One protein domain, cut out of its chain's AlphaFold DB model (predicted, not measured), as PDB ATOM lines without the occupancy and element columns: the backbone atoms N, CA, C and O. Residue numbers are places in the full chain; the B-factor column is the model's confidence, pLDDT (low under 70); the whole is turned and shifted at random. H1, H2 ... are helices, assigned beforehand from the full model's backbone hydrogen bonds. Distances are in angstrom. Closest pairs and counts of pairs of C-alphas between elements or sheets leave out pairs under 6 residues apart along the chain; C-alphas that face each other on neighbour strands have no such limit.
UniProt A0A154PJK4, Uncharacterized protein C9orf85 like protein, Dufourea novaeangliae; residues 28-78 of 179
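What this domain is: This is residues 28 to 78 of the 179 residues of the protein "Uncharacterized protein C9orf85 like protein" of Dufourea novaeangliae (UniProt A0A154PJK4). This domain has little regular structure: a small body of loops holds one short helix, H2, and a long arm, residues 28 to 42, sticks out from it with a second short helix, H1, near its far end. The printed part has 51 residues and two named helices, H1 then H2, with no named strand; the class is all helix, though these helices hold only 14 residues. The whole is extended, with a radius of gyration of the C-alphas of 16.3 A, and spans 55 by 19 by 17 A, the arm making much of the length.

Where its parts are: Find C-alpha 31 at (196.289, 179.610, 236.754); from there H1, residues 31 to 37, runs 10.1 A. Go on to C-alpha 57 at (209.931, 195.837, 204.237), where H2, residues 57 to 63, begins; it runs 9.9 A to C-alpha 63 at (200.450, 195.648, 201.289).

How they stand to each other: H1 and H2 are apart, joined by a long link. In both, every O i to N i+4 pair is within hydrogen-bond range.

The domain as a whole: The C-alphas farthest apart, of Lys 29 and Gly 78, are 55.5 A apart. The printed part has no cut. Look for pLDDT under 70 at residue 43 and residues 75 to 78.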
ATOM      1  N   ASP A  28     205.986 177.509 239.915       88.06
ATOM      2  CA  ASP A  28     204.689 178.186 239.950       88.06
ATOM      3  C   ASP A  28     203.721 177.548 238.941       88.06
ATOM      4  O   ASP A  28     203.858 177.687 237.727       88.06
ATOM      5  N   LYS A  29     202.727 176.822 239.463       88.81
ATOM      6  CA  LYS A  29     201.668 176.159 238.677       88.81
ATOM      7  C   LYS A  29     200.328 176.892 238.769       88.81
ATOM      8  O   LYS A  29     199.271 176.271 238.604       88.81
ATOM      9  N   SER A  30     200.353 178.180 239.109       93.81
ATOM     10  CA  SER A  30     199.150 178.996 239.209       93.81
ATOM     11  C   SER A  30     198.380 179.044 237.884       93.81
ATOM     12  O   SER A  30     198.893 178.793 236.796       93.81
ATOM     13  N   LEU A  31     197.096 179.393 237.960       93.44
ATOM     14  CA  LEU A  31     196.289 179.610 236.754       93.44
ATOM     15  C   LEU A  31     196.889 180.714 235.868       93.44
ATOM     16  O   LEU A  31     196.778 180.647 234.649       93.44
ATOM     17  N   LYS A  32     197.579 181.688 236.474       91.75
ATOM     18  CA  LYS A  32     198.260 182.775 235.763       91.75
ATOM     19  C   LYS A  32     199.391 182.253 234.874       91.75
ATOM     20  O   LYS A  32     199.443 182.642 233.712       91.75
ATOM     21  N   THR A  33     200.254 181.363 235.375       91.62
ATOM     22  CA  THR A  33     201.348 180.794 234.566       91.62
ATOM     23  C   THR A  33     200.820 179.931 233.427       91.62
ATOM     24  O   THR A  33     201.305 180.049 232.303       91.62
ATOM     25  N   LYS A  34     199.745 179.166 233.663       90.69
ATOM     26  CA  LYS A  34     199.052 178.423 232.597       90.69
ATOM     27  C   LYS A  34     198.518 179.339 231.499       90.69
ATOM     28  O   LYS A  34     198.748 179.053 230.330       90.69
ATOM     29  N   ILE A  35     197.851 180.437 231.873       93.56
ATOM     30  CA  ILE A  35     197.346 181.424 230.910       93.56
ATOM     31  C   ILE A  35     198.510 181.992 230.097       93.56
ATOM     32  O   ILE A  35     198.453 181.940 228.875       93.56
ATOM     33  N   ILE A  36     199.584 182.450 230.750       91.12
ATOM     34  CA  ILE A  36     200.763 183.021 230.077       91.12
ATOM     35  C   ILE A  36     201.380 182.035 229.079       91.12
ATOM     36  O   ILE A  36     201.662 182.418 227.948       91.12
ATOM     37  N   ASN A  37     201.557 180.769 229.463       88.75
ATOM     38  CA  ASN A  37     202.131 179.756 228.574       88.75
ATOM     39  C   ASN A  37     201.201 179.392 227.403       88.75
ATOM     40  O   ASN A  37     201.681 178.898 226.388       88.75
ATOM     41  N   SER A  38     199.891 179.624 227.541       90.81
ATOM     42  CA  SER A  38     198.902 179.425 226.474       90.81
ATOM     43  C   SER A  38     198.715 180.636 225.553       90.81
ATOM     44  O   SER A  38     197.932 180.553 224.613       90.81
ATOM     45  N   ILE A  39     199.396 181.762 225.801       90.31
ATOM     46  CA  ILE A  39     199.315 182.934 224.921       90.31
ATOM     47  C   ILE A  39     199.990 182.600 223.588       90.31
ATOM     48  O   ILE A  39     201.208 182.444 223.510       90.31
ATOM     49  N   GLU A  40     199.191 182.538 222.528       86.50
ATOM     50  CA  GLU A  40     199.686 182.440 221.160       86.50
ATOM     51  C   GLU A  40     200.113 183.825 220.669       86.50
ATOM     52  O   GLU A  40     199.324 184.771 220.629       86.50
ATOM     53  N   VAL A  41     201.383 183.955 220.290       81.19
ATOM     54  CA  VAL A  41     201.885 185.171 219.648       81.19
ATOM     55  C   VAL A  41     201.608 185.063 218.151       81.19
ATOM     56  O   VAL A  41     202.387 184.476 217.402       81.19
ATOM     57  N   VAL A  42     200.478 185.619 217.732       76.62
ATOM     58  CA  VAL A  42     200.082 185.777 216.326       76.62
ATOM     59  C   VAL A  42     200.550 187.134 215.778       76.62
ATOM     60  O   VAL A  42     200.848 188.057 216.534       76.62
ATOM     61  N   ASP A  43     200.679 187.230 214.453       68.50
ATOM     62  CA  ASP A  43     200.979 188.458 213.689       68.50
ATOM     63  C   ASP A  43     202.396 189.054 213.793       68.50
ATOM     64  O   ASP A  43     202.659 190.148 213.286       68.50
ATOM     65  N   VAL A  44     203.369 188.322 214.343       74.00
ATOM     66  CA  VAL A  44     204.779 188.747 214.295       74.00
ATOM     67  C   VAL A  44     205.440 188.245 213.016       74.00
ATOM     68  O   VAL A  44     205.658 187.049 212.815       74.00
ATOM     69  N   CYS A  45     205.814 189.169 212.132       79.75
ATOM     70  CA  CYS A  45     206.510 188.808 210.906       79.75
ATOM     71  C   CYS A  45     207.929 188.280 211.199       79.75
ATOM     72  O   CYS A  45     208.810 189.022 211.632       79.75
ATOM     73  N   CYS A  46     208.194 187.016 210.854       79.25
ATOM     74  CA  CYS A  46     209.489 186.346 211.052       79.25
ATOM     75  C   CYS A  46     210.670 186.978 210.285       79.25
ATOM     76  O   CYS A  46     211.826 186.648 210.538       79.25
ATOM     77  N   ARG A  47     210.396 187.891 209.340       83.88
ATOM     78  CA  ARG A  47     211.396 188.573 208.496       83.88
ATOM     79  C   ARG A  47     211.784 189.968 209.009       83.88
ATOM     80  O   ARG A  47     212.497 190.698 208.317       83.88
ATOM     81  N   LEU A  48     211.313 190.367 210.189       85.56
ATOM     82  CA  LEU A  48     211.640 191.649 210.811       85.56
ATOM     83  C   LEU A  48     213.073 191.668 211.349       85.56
ATOM     84  O   LEU A  48     213.418 190.932 212.264       85.56
ATOM     85  N   LYS A  49     213.913 192.544 210.786       83.00
ATOM     86  CA  LYS A  49     215.305 192.754 211.232       83.00
ATOM     87  C   LYS A  49     215.502 194.031 212.050       83.00
ATOM     88  O   LYS A  49     216.552 194.213 212.658       83.00
ATOM     89  N   HIS A  50     214.520 194.929 212.043       83.25
ATOM     90  CA  HIS A  50     214.619 196.244 212.668       83.25
ATOM     91  C   HIS A  50     213.653 196.338 213.846       83.25
ATOM     92  O   HIS A  50     212.468 196.068 213.683       83.25
ATOM     93  N   ALA A  51     214.156 196.770 215.004       80.94
ATOM     94  CA  ALA A  51     213.384 196.855 216.247       80.94
ATOM     95  C   ALA A  51     212.181 197.816 216.177       80.94
ATOM     96  O   ALA A  51     211.234 197.663 216.936       80.94
ATOM     97  N   TYR A  52     212.213 198.799 215.273       85.62
ATOM     98  CA  TYR A  52     211.152 199.800 215.115       85.62
ATOM     99  C   TYR A  52     210.144 199.463 214.011       85.62
ATOM    100  O   TYR A  52     209.321 200.308 213.673       85.62
ATOM    101  N   HIS A  53     210.240 198.289 213.390       86.88
ATOM    102  CA  HIS A  53     209.302 197.869 212.358       86.88
ATOM    103  C   HIS A  53     208.338 196.831 212.920       86.88
ATOM    104  O   HIS A  53     208.764 195.847 213.519       86.88
ATOM    105  N   ASN A  54     207.051 197.029 212.655       84.31
ATOM    106  CA  ASN A  54     205.997 196.082 213.014       84.31
ATOM    107  C   ASN A  54     205.768 195.064 211.888       84.31
ATOM    108  O   ASN A  54     205.253 193.977 212.122       84.31
ATOM    109  N   ILE A  55     206.156 195.415 210.654       88.62
ATOM    110  CA  ILE A  55     206.030 194.577 209.458       88.62
ATOM    111  C   ILE A  55     207.319 194.661 208.622       88.62
ATOM    112  O   ILE A  55     207.986 195.697 208.567       88.62
ATOM    113  N   CYS A  56     207.709 193.553 207.988       90.31
ATOM    114  CA  CYS A  56     208.914 193.494 207.162       90.31
ATOM    115  C   CYS A  56     208.821 194.423 205.935       90.31
ATOM    116  O   CYS A  56     207.736 194.601 205.397       90.31
ATOM    117  N   LEU A  57     209.936 194.981 205.442       87.62
ATOM    118  CA  LEU A  57     209.931 195.837 204.237       87.62
ATOM    119  C   LEU A  57     209.252 195.196 203.003       87.62
ATOM    120  O   LEU A  57     208.455 195.885 202.372       87.62
ATOM    121  N   PRO A  58     209.486 193.911 202.654       89.31
ATOM    122  CA  PRO A  58     208.781 193.312 201.519       89.31
ATOM    123  C   PRO A  58     207.273 193.202 201.771       89.31
ATOM    124  O   PRO A  58     206.480 193.612 200.933       89.31
ATOM    125  N   CYS A  59     206.884 192.777 202.974       88.81
ATOM    126  CA  CYS A  59     205.491 192.705 203.410       88.81
ATOM    127  C   CYS A  59     204.802 194.090 203.370       88.81
ATOM    128  O   CYS A  59     203.630 194.209 203.026       88.81
ATOM    129  N   ALA A  60     205.529 195.145 203.742       89.88
ATOM    130  CA  ALA A  60     205.068 196.530 203.728       89.88
ATOM    131  C   ALA A  60     204.855 197.040 202.293       89.88
ATOM    132  O   ALA A  60     203.856 197.703 202.022       89.88
ATOM    133  N   LYS A  61     205.748 196.674 201.365       86.56
ATOM    134  CA  LYS A  61     205.643 197.016 199.941       86.56
ATOM    135  C   LYS A  61     204.463 196.315 199.263       86.56
ATOM    136  O   LYS A  61     203.698 196.970 198.566       86.56
ATOM    137  N   GLU A  62     204.286 195.017 199.513       89.06
ATOM    138  CA  GLU A  62     203.167 194.219 198.983       89.06
ATOM    139  C   GLU A  62     201.810 194.777 199.433       89.06
ATOM    140  O   GLU A  62     200.898 194.933 198.626       89.06
ATOM    141  N   ASN A  63     201.697 195.144 200.713       87.06
ATOM    142  CA  ASN A  63     200.450 195.648 201.289       87.06
ATOM    143  C   ASN A  63     200.281 197.175 201.183       87.06
ATOM    144  O   ASN A  63     199.254 197.690 201.627       87.06
ATOM    145  N   LYS A  64     201.267 197.891 200.618       86.94
ATOM    146  CA  LYS A  64     201.328 199.365 200.521       86.94
ATOM    147  C   LYS A  64     201.081 200.062 201.867       86.94
ATOM    148  O   LYS A  64     200.252 200.957 201.999       86.94
ATOM    149  N   ILE A  65     201.785 199.603 202.896       89.44
ATOM    150  CA  ILE A  65     201.654 200.069 204.278       89.44
ATOM    151  C   ILE A  65     203.027 200.487 204.807       89.44
ATOM    152  O   ILE A  65     204.044 199.898 204.454       89.44
ATOM    153  N   CYS A  66     203.084 201.468 205.708       87.56
ATOM    154  CA  CYS A  66     204.328 201.827 206.389       87.56
ATOM    155  C   CYS A  66     204.847 200.681 207.285       87.56
ATOM    156  O   CYS A  66     204.158 200.252 208.211       87.56
ATOM    157  N   SER A  67     206.103 200.258 207.098       88.56
ATOM    158  CA  SER A  67     206.756 199.209 207.908       88.56
ATOM    159  C   SER A  67     206.851 199.535 209.404       88.56
ATOM    160  O   SER A  67     206.947 198.626 210.229       88.56
ATOM    161  N   LYS A  68     206.826 200.824 209.766       87.25
ATOM    162  CA  LYS A  68     206.920 201.315 211.149       87.25
ATOM    163  C   LYS A  68     205.561 201.415 211.835       87.25
ATOM    164  O   LYS A  68     205.431 201.013 212.983       87.25
ATOM    165  N   CYS A  69     204.566 201.969 211.144       87.19
ATOM    166  CA  CYS A  69     203.290 202.336 211.763       87.19
ATOM    167  C   CYS A  69     202.136 201.395 211.399       87.19
ATOM    168  O   CYS A  69     201.121 201.419 212.081       87.19
ATOM    169  N   GLY A  70     202.248 200.590 210.336       84.38
ATOM    170  CA  GLY A  70     201.149 199.723 209.897       84.38
ATOM    171  C   GLY A  70     199.990 200.465 209.209       84.38
ATOM    172  O   GLY A  70     198.983 199.851 208.875       84.38
ATOM    173  N   ILE A  71     200.133 201.770 208.957       87.12
ATOM    174  CA  ILE A  71     199.096 202.609 208.344       87.12
ATOM    175  C   ILE A  71     199.300 202.678 206.823       87.12
ATOM    176  O   ILE A  71     200.431 202.846 206.350       87.12
ATOM    177  N   LYS A  72     198.195 202.550 206.076       84.88
ATOM    178  CA  LYS A  72     198.095 202.822 204.634       84.88
ATOM    179  C   LYS A  72     198.101 204.336 204.419       84.88
ATOM    180  O   LYS A  72     197.048 204.952 204.338       84.88
ATOM    181  N   ASN A  73     199.284 204.929 204.406       78.12
ATOM    182  CA  ASN A  73     199.469 206.282 203.892       78.12
ATOM    183  C   ASN A  73     200.098 206.160 202.508       78.12
ATOM    184  O   ASN A  73     200.862 205.217 202.285       78.12
ATOM    185  N   ASP A  74     199.826 207.111 201.618       70.31
ATOM    186  CA  ASP A  74     200.508 207.178 200.329       70.31
ATOM    187  C   ASP A  74     202.009 207.324 200.582       70.31
ATOM    188  O   ASP A  74     202.500 208.338 201.086       70.31
ATOM    189  N   ILE A  75     202.745 206.245 200.319       66.69
ATOM    190  CA  ILE A  75     204.199 206.225 200.417       66.69
ATOM    191  C   ILE A  75     204.690 207.022 199.211       66.69
ATOM    192  O   ILE A  75     204.877 206.473 198.130       66.69
ATOM    193  N   VAL A  76     204.838 208.335 199.386       68.94
ATOM    194  CA  VAL A  76     205.400 209.207 198.355       68.94
ATOM    195  C   VAL A  76     206.883 208.868 198.232       68.94
ATOM    196  O   VAL A  76     207.703 209.299 199.046       68.94
ATOM    197  N   GLU A  77     207.240 208.065 197.231       65.81
ATOM    198  CA  GLU A  77     208.628 207.967 196.794       65.81
ATOM    199  C   GLU A  77     209.031 209.358 196.295       65.81
ATOM    200  O   GLU A  77     208.467 209.885 195.333       65.81
ATOM    201  N   GLY A  78     209.947 210.010 197.014       68.12
ATOM    202  CA  GLY A  78     210.397 211.349 196.660       68.12
ATOM    203  C   GLY A  78     210.931 211.346 195.232       68.12
ATOM    204  O   GLY A  78     211.894 210.640 194.929       68.12
TER     205      GLY A  78